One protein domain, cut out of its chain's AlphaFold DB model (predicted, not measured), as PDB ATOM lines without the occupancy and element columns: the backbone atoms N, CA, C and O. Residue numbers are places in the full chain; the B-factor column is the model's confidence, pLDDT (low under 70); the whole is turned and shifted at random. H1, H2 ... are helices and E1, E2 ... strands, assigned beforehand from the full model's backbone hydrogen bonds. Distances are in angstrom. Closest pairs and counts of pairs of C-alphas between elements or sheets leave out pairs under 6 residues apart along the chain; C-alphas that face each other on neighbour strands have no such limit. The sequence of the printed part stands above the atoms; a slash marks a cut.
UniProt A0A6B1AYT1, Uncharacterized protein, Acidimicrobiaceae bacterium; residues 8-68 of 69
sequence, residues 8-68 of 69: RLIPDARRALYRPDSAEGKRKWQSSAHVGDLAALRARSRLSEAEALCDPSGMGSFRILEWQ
ATOM      1  N   ARG A   8     151.345 198.084 171.981       79.56
ATOM      2  CA  ARG A   8     150.760 196.742 172.061       79.56
ATOM      3  C   ARG A   8     149.840 196.630 173.273       79.56
ATOM      4  O   ARG A   8     150.232 196.925 174.400       79.56
ATOM      5  N   LEU A   9     148.616 196.148 173.053       78.56
ATOM      6  CA  LEU A   9     147.751 195.684 174.139       78.56
ATOM      7  C   LEU A   9     148.319 194.378 174.707       78.56
ATOM      8  O   LEU A   9     148.530 193.434 173.946       78.56
ATOM      9  N   ILE A  10     148.501 194.299 176.026       78.62
ATOM     10  CA  ILE A  10     148.861 193.044 176.700       78.62
ATOM     11  C   ILE A  10     147.576 192.240 176.969       78.62
ATOM     12  O   ILE A  10     146.760 192.663 177.796       78.62
ATOM     13  N   PRO A  11     147.361 191.086 176.307       68.56
ATOM     14  CA  PRO A  11     146.214 190.230 176.591       68.56
ATOM     15  C   PRO A  11     146.347 189.604 177.985       68.56
ATOM     16  O   PRO A  11     147.449 189.275 178.417       68.56
ATOM     17  N   ASP A  12     145.227 189.415 178.684       71.56
ATOM     18  CA  ASP A  12     145.162 188.699 179.968       71.56
ATOM     19  C   ASP A  12     146.094 189.210 181.083       71.56
ATOM     20  O   ASP A  12     146.449 188.462 181.999       71.56
ATOM     21  N   ALA A  13     146.418 190.507 181.086       68.94
ATOM     22  CA  ALA A  13     147.191 191.158 182.150       68.94
ATOM     23  C   ALA A  13     146.704 190.816 183.575       68.94
ATOM     24  O   ALA A  13     147.496 190.672 184.505       68.94
ATOM     25  N   ARG A  14     145.396 190.596 183.741       69.88
ATOM     26  CA  ARG A  14     144.783 190.161 184.999       69.88
ATOM     27  C   ARG A  14     145.350 188.836 185.529       69.88
ATOM     28  O   ARG A  14     145.514 188.691 186.734       69.88
ATOM     29  N   ARG A  15     145.660 187.865 184.662       65.19
ATOM     30  CA  ARG A  15     146.223 186.569 185.083       65.19
ATOM     31  C   ARG A  15     147.656 186.720 185.594       65.19
ATOM     32  O   ARG A  15     148.033 186.014 186.519       65.19
ATOM     33  N   ALA A  16     148.421 187.652 185.024       63.16
ATOM     34  CA  ALA A  16     149.758 187.992 185.502       63.16
ATOM     35  C   ALA A  16     149.726 188.768 186.835       63.16
ATOM     36  O   ALA A  16     150.645 188.644 187.638       63.16
ATOM     37  N   LEU A  17     148.656 189.531 187.081       64.12
ATOM     38  CA  LEU A  17     148.451 190.293 188.318       64.12
ATOM     39  C   LEU A  17     147.806 189.476 189.450       64.12
ATOM     40  O   LEU A  17     147.864 189.892 190.608       64.12
ATOM     41  N   TYR A  18     147.228 188.307 189.155       61.94
ATOM     42  CA  TYR A  18     146.712 187.408 190.183       61.94
ATOM     43  C   TYR A  18     147.868 186.809 190.987       61.94
ATOM     44  O   TYR A  18     148.567 185.899 190.535       61.94
ATOM     45  N   ARG A  19     148.075 187.327 192.200       64.19
ATOM     46  CA  ARG A  19     149.180 186.912 193.065       64.19
ATOM     47  C   ARG A  19     148.713 185.863 194.096       64.19
ATOM     48  O   ARG A  19     147.665 186.036 194.725       64.19
ATOM     49  N   PRO A  20     149.479 184.768 194.308       58.41
ATOM     50  CA  PRO A  20     149.109 183.668 195.214       58.41
ATOM     51  C   PRO A  20     149.048 184.047 196.706       58.41
ATOM     52  O   PRO A  20     148.579 183.261 197.529       58.41
ATOM     53  N   ASP A  21     149.477 185.251 197.082       67.12
ATOM     54  CA  ASP A  21     149.441 185.752 198.459       67.12
ATOM     55  C   ASP A  21     148.035 186.144 198.942       67.12
ATOM     56  O   ASP A  21     147.819 186.279 200.149       67.12
ATOM     57  N   SER A  22     147.053 186.242 198.041       73.19
ATOM     58  CA  SER A  22     145.648 186.501 198.391       73.19
ATOM     59  C   SER A  22     145.087 185.435 199.346       73.19
ATOM     60  O   SER A  22     144.377 185.747 200.305       73.19
ATOM     61  N   ALA A  23     145.473 184.166 199.164       79.06
ATOM     62  CA  ALA A  23     145.072 183.074 200.055       79.06
ATOM     63  C   ALA A  23     145.705 183.190 201.457       79.06
ATOM     64  O   ALA A  23     145.085 182.840 202.464       79.06
ATOM     65  N   GLU A  24     146.936 183.701 201.544       80.81
ATOM     66  CA  GLU A  24     147.603 183.970 202.819       80.81
ATOM     67  C   GLU A  24     146.989 185.171 203.542       80.81
ATOM     68  O   GLU A  24     146.732 185.094 204.746       80.81
ATOM     69  N   GLY A  25     146.685 186.244 202.807       80.75
ATOM     70  CA  GLY A  25     145.966 187.407 203.324       80.75
ATOM     71  C   GLY A  25     144.607 187.024 203.909       80.75
ATOM     72  O   GLY A  25     144.281 187.435 205.024       80.75
ATOM     73  N   LYS A  26     143.861 186.147 203.223       84.12
ATOM     74  CA  LYS A  26     142.573 185.629 203.704       84.12
ATOM     75  C   LYS A  26     142.697 184.878 205.029       84.12
ATOM     76  O   LYS A  26     141.925 185.151 205.944       84.12
ATOM     77  N   ARG A  27     143.688 183.989 205.172       85.06
ATOM     78  CA  ARG A  27     143.937 183.275 206.439       85.06
ATOM     79  C   ARG A  27     144.298 184.226 207.579       85.06
ATOM     80  O   ARG A  27     143.743 184.093 208.663       85.06
ATOM     81  N   LYS A  28     145.187 185.195 207.328       84.62
ATOM     82  CA  LYS A  28     145.596 186.200 208.329       84.62
ATOM     83  C   LYS A  28     144.436 187.091 208.769       84.62
ATOM     84  O   LYS A  28     144.315 187.406 209.947       84.62
ATOM     85  N   TRP A  29     143.565 187.478 207.836       87.62
ATOM     86  CA  TRP A  29     142.334 188.179 208.182       87.62
ATOM     87  C   TRP A  29     141.434 187.296 209.053       87.62
ATOM     88  O   TRP A  29     141.054 187.714 210.138       87.62
ATOM     89  N   GLN A  30     141.149 186.058 208.639       89.06
ATOM     90  CA  GLN A  30     140.262 185.154 209.384       89.06
ATOM     91  C   GLN A  30     140.748 184.865 210.811       89.06
ATOM     92  O   GLN A  30     139.932 184.846 211.729       89.06
ATOM     93  N   SER A  31     142.057 184.682 211.017       87.75
ATOM     94  CA  SER A  31     142.610 184.393 212.346       87.75
ATOM     95  C   SER A  31     142.513 185.571 213.316       87.75
ATOM     96  O   SER A  31     142.393 185.351 214.516       87.75
ATOM     97  N   SER A  32     142.551 186.809 212.813       87.50
ATOM     98  CA  SER A  32     142.704 188.016 213.641       87.50
ATOM     99  C   SER A  32     141.576 189.039 213.466       87.50
ATOM    100  O   SER A  32     141.624 190.113 214.063       87.50
ATOM    101  N   ALA A  33     140.533 188.723 212.692       85.56
ATOM    102  CA  ALA A  33     139.406 189.623 212.424       85.56
ATOM    103  C   ALA A  33     138.688 190.079 213.701       85.56
ATOM    104  O   ALA A  33     138.248 191.221 213.780       85.56
ATOM    105  N   HIS A  34     138.606 189.198 214.702       87.31
ATOM    106  CA  HIS A  34     137.988 189.481 215.998       87.31
ATOM    107  C   HIS A  34     138.808 190.456 216.861       87.31
ATOM    108  O   HIS A  34     138.247 191.112 217.731       87.31
ATOM    109  N   VAL A  35     140.119 190.560 216.613       92.69
ATOM    110  CA  VAL A  35     141.015 191.519 217.278       92.69
ATOM    111  C   VAL A  35     141.017 192.851 216.531       92.69
ATOM    112  O   VAL A  35     141.062 193.908 217.150       92.69
ATOM    113  N   GLY A  36     140.961 192.808 215.194       85.31
ATOM    114  CA  GLY A  36     140.895 194.010 214.359       85.31
ATOM    115  C   GLY A  36     142.158 194.876 214.406       85.31
ATOM    116  O   GLY A  36     142.083 196.076 214.151       85.31
ATOM    117  N   ASP A  37     143.315 194.292 214.732       90.81
ATOM    118  CA  ASP A  37     144.578 195.026 214.783       90.81
ATOM    119  C   ASP A  37     145.025 195.545 213.397       90.81
ATOM    120  O   ASP A  37     144.486 195.193 212.341       90.81
ATOM    121  N   LEU A  38     146.052 196.401 213.378       91.81
ATOM    122  CA  LEU A  38     146.553 196.991 212.133       91.81
ATOM    123  C   LEU A  38     147.064 195.944 211.131       91.81
ATOM    124  O   LEU A  38     147.030 196.190 209.924       91.81
ATOM    125  N   ALA A  39     147.556 194.793 211.594       87.19
ATOM    126  CA  ALA A  39     148.000 193.727 210.705       87.19
ATOM    127  C   ALA A  39     146.798 193.035 210.039       87.19
ATOM    128  O   ALA A  39     146.817 192.824 208.823       87.19
ATOM    129  N   ALA A  40     145.735 192.769 210.800       88.56
ATOM    130  CA  ALA A  40     144.474 192.220 210.321       88.56
ATOM    131  C   ALA A  40     143.799 193.165 209.318       88.56
ATOM    132  O   ALA A  40     143.406 192.736 208.231       88.56
ATOM    133  N   LEU A  41     143.738 194.466 209.620       90.88
ATOM    134  CA  LEU A  41     143.166 195.466 208.712       90.88
ATOM    135  C   LEU A  41     143.961 195.591 207.408       90.88
ATOM    136  O   LEU A  41     143.369 195.637 206.329       90.88
ATOM    137  N   ARG A  42     145.298 195.563 207.470       88.88
ATOM    138  CA  ARG A  42     146.146 195.540 206.265       88.88
ATOM    139  C   ARG A  42     145.925 194.279 205.431       88.88
ATOM    140  O   ARG A  42     145.928 194.364 204.205       88.88
ATOM    141  N   ALA A  43     145.751 193.120 206.068       87.88
ATOM    142  CA  ALA A  43     145.452 191.872 205.366       87.88
ATOM    143  C   ALA A  43     144.088 191.939 204.659       87.88
ATOM    144  O   ALA A  43     143.997 191.588 203.485       87.88
ATOM    145  N   ARG A  44     143.059 192.468 205.338       90.31
ATOM    146  CA  ARG A  44     141.727 192.687 204.756       90.31
ATOM    147  C   ARG A  44     141.766 193.642 203.564       90.31
ATOM    148  O   ARG A  44     141.219 193.301 202.525       90.31
ATOM    149  N   SER A  45     142.419 194.799 203.708       90.44
ATOM    150  CA  SER A  45     142.505 195.812 202.646       90.44
ATOM    151  C   SER A  45     143.130 195.244 201.376       90.44
ATOM    152  O   SER A  45     142.581 195.414 200.291       90.44
ATOM    153  N   ARG A  46     144.248 194.520 201.518       86.50
ATOM    154  CA  ARG A  46     144.931 193.888 200.382       86.50
ATOM    155  C   ARG A  46     144.056 192.852 199.688       86.50
ATOM    156  O   ARG A  46     144.048 192.801 198.466       86.50
ATOM    157  N   LEU A  47     143.320 192.046 200.459       86.94
ATOM    158  CA  LEU A  47     142.410 191.054 199.892       86.94
ATOM    159  C   LEU A  47     141.287 191.727 199.093       86.94
ATOM    160  O   LEU A  47     141.072 191.364 197.942       86.94
ATOM    161  N   SER A  48     140.620 192.736 199.668       88.00
ATOM    162  CA  SER A  48     139.522 193.436 198.987       88.00
ATOM    163  C   SER A  48     139.981 194.189 197.739       88.00
ATOM    164  O   SER A  48     139.273 194.219 196.738       88.00
ATOM    165  N   GLU A  49     141.169 194.789 197.785       87.69
ATOM    166  CA  GLU A  49     141.749 195.491 196.641       87.69
ATOM    167  C   GLU A  49     142.097 194.512 195.513       87.69
ATOM    168  O   GLU A  49     141.721 194.742 194.364       87.69
ATOM    169  N   ALA A  50     142.728 193.380 195.840       84.88
ATOM    170  CA  ALA A  50     143.039 192.334 194.869       84.88
ATOM    171  C   ALA A  50     141.774 191.746 194.220       84.88
ATOM    172  O   ALA A  50     141.745 191.558 193.004       84.88
ATOM    173  N   GLU A  51     140.722 191.488 195.004       86.06
ATOM    174  CA  GLU A  51     139.428 191.017 194.493       86.06
ATOM    175  C   GLU A  51     138.814 192.030 193.520       86.06
ATOM    176  O   GLU A  51     138.427 191.664 192.411       86.06
ATOM    177  N   ALA A  52     138.799 193.314 193.884       88.38
ATOM    178  CA  ALA A  52     138.203 194.351 193.054       88.38
ATOM    179  C   ALA A  52     138.987 194.605 191.753       88.38
ATOM    180  O   ALA A  52     138.383 194.783 190.695       88.38
ATOM    181  N   LEU A  53     140.323 194.564 191.802       86.50
ATOM    182  CA  LEU A  53     141.181 194.661 190.615       86.50
ATOM    183  C   LEU A  53     141.112 193.409 189.724       86.50
ATOM    184  O   LEU A  53     141.493 193.469 188.557       86.50
ATOM    185  N   CYS A  54     140.627 192.276 190.232       83.62
ATOM    186  CA  CYS A  54     140.437 191.063 189.435       83.62
ATOM    187  C   CYS A  54     139.017 190.920 188.864       83.62
ATOM    188  O   CYS A  54     138.815 190.105 187.960       83.62
ATOM    189  N   ASP A  55     138.039 191.689 189.341       86.06
ATOM    190  CA  ASP A  55     136.656 191.615 188.870       86.06
ATOM    191  C   ASP A  55     136.501 192.234 187.461       86.06
ATOM    192  O   ASP A  55     136.584 193.457 187.322       86.06
ATOM    193  N   PRO A  56     136.236 191.434 186.403       86.25
ATOM    194  CA  PRO A  56     136.061 191.956 185.044       86.25
ATOM    195  C   PRO A  56     134.809 192.818 184.861       86.25
ATOM    196  O   PRO A  56     134.727 193.547 183.875       86.25
ATOM    197  N   SER A  57     133.827 192.705 185.757       90.94
ATOM    198  CA  SER A  57     132.608 193.516 185.736       90.94
ATOM    199  C   SER A  57     132.775 194.854 186.462       90.94
ATOM    200  O   SER A  57     131.945 195.747 186.297       90.94
ATOM    201  N   GLY A  58     133.868 195.009 187.218       89.75
ATOM    202  CA  GLY A  58     134.186 196.195 188.002       89.75
ATOM    203  C   GLY A  58     135.547 196.789 187.648       89.75
ATOM    204  O   GLY A  58     135.888 196.982 186.477       89.75
ATOM    205  N   MET A  59     136.340 197.097 188.679       89.19
ATOM    206  CA  MET A  59     137.630 197.780 188.518       89.19
ATOM    207  C   MET A  59     138.659 196.956 187.735       89.19
ATOM    208  O   MET A  59     139.573 197.538 187.161       89.19
ATOM    209  N   GLY A  60     138.496 195.635 187.638       88.00
ATOM    210  CA  GLY A  60     139.346 194.753 186.837       88.00
ATOM    211  C   GLY A  60     139.130 194.829 185.323       88.00
ATOM    212  O   GLY A  60     139.824 194.135 184.581       88.00
ATOM    213  N   SER A  61     138.221 195.679 184.832       88.19
ATOM    214  CA  SER A  61     138.031 195.924 183.392       88.19
ATOM    215  C   SER A  61     139.072 196.882 182.779       88.19
ATOM    216  O   SER A  61     138.888 197.391 181.671       88.19
ATOM    217  N   PHE A  62     140.194 197.131 183.462       86.75
ATOM    218  CA  PHE A  62     141.275 197.965 182.935       86.75
ATOM    219  C   PHE A  62     141.973 197.325 181.718       86.75
ATOM    220  O   PHE A  62     141.770 196.158 181.363       86.75
ATOM    221  N   ARG A  63     142.796 198.122 181.028       85.44
ATOM    222  CA  ARG A  63     143.645 197.687 179.910       85.44
ATOM    223  C   ARG A  63     145.087 198.083 180.200       85.44
ATOM    224  O   ARG A  63     145.318 199.158 180.742       85.44
ATOM    225  N   ILE A  64     146.034 197.217 179.837       85.00
ATOM    226  CA  ILE A  64     147.469 197.515 179.913       85.00
ATOM    227  C   ILE A  64     148.014 197.675 178.502       85.00
ATOM    228  O   ILE A  64     147.815 196.807 177.650       85.00
ATOM    229  N   LEU A  65     148.704 198.787 178.287       86.31
ATOM    230  CA  LEU A  65     149.358 199.140 177.039       86.31
ATOM    231  C   LEU A  65     150.866 199.183 177.285       86.31
ATOM    232  O   LEU A  65     151.305 199.751 178.283       86.31
ATOM    233  N   GLU A  66     151.638 198.585 176.387       84.31
ATOM    234  CA  GLU A  66     153.098 198.649 176.391       84.31
ATOM    235  C   GLU A  66     153.586 199.442 175.179       84.31
ATOM    236  O   GLU A  66     153.050 199.292 174.077       84.31
ATOM    237  N   TRP A  67     154.611 200.266 175.395       88.56
ATOM    238  CA  TRP A  67     155.335 200.962 174.337       88.56
ATOM    239  C   TRP A  67     156.577 200.165 173.953       88.56
ATOM    240  O   TRP A  67     157.360 199.802 174.830       88.56
ATOM    241  N   GLN A  68     156.760 199.895 172.662       79.94
ATOM    242  CA  GLN A  68     158.002 199.311 172.159       79.94
ATOM    243  C   GLN A  68     158.994 200.452 171.907       79.94
ATOM    244  O   GLN A  68     158.702 201.331 171.102       79.94
TER     245      GLN A  68
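AT A GLANCE: This is residues 8 to 68 of the 69 residues of an uncharacterized protein of Acidimicrobiaceae bacterium (UniProt A0A6B1AYT1). The longest helix, H3, folds back on H2 as a helical hairpin that fills one end of a loose rod. From the hairpin's open end the two sides of the chain run on toward the other end, one through the short helix H1 and the other through residues 55 to 64 to the short strand E1, and there residues 8 to 9 pair with residues 65 to 66 of E1. The printed part has 61 residues with three named helices and one named strand, in the order H1, H2, H3, E1, and its class is mostly helix. It is loose, with a radius of gyration of the C-alphas of 14.5 A, and the C-alphas span 48 by 20 by 15 A.

IN THESE COORDINATES: H3 is residues 38 to 54, from C-alpha 38 at (146.553, 196.991, 212.133) to C-alpha 54 at (140.437, 191.063, 189.435), 24.2 A. H2 is residues 22 to 32 and measures 15.6 A from first to last C-alpha. H1 is residues 13 to 17, 6.4 A, and begins with C-alpha 13 at (147.191, 191.158, 182.150). E1 is residues 65 to 67, 6.8 A, and ends with C-alpha 67 at (155.335, 200.962, 174.337).

HOW THE PARTS SIT: H3 and H2 touch, and their closest C-alphas, those of Gly 25 and Ala 43, are 4.9 A apart. The two form a helical hairpin, running opposite ways at a shallow tilt of 34 degrees, only just short of steep. H1 and H3 are close but not clearly touching: their closest C-alphas, those of Arg 14 and Cys 54, are 6.3 A apart. H1 and H2 are apart. E1 is apart from H1, from H2 and from H3. E1 pairs with no named strand, but residues 8 to 9 pair with its residues 65 to 66, antiparallel. In H1, H2 and H3 every O i to N i+4 pair is within hydrogen-bond range.

THE WHOLE: The two C-alphas farthest apart are those of His 34 and Gln 68, 49.2 A, while the first and last printed C-alphas, those of Arg 8 and Gln 68, are 7.7 A apart. The printed part has no cut. The links H1 to H2 and H2 to H3 are tight, with 4 and 5 residues, and the link H3 to E1 is short, with 10 residues. The mean pLDDT of the printed part is 82.5. The model's confidence is under 70 at residue 11 and at residues 13 to 21, and H1 has a mean pLDDT of 66.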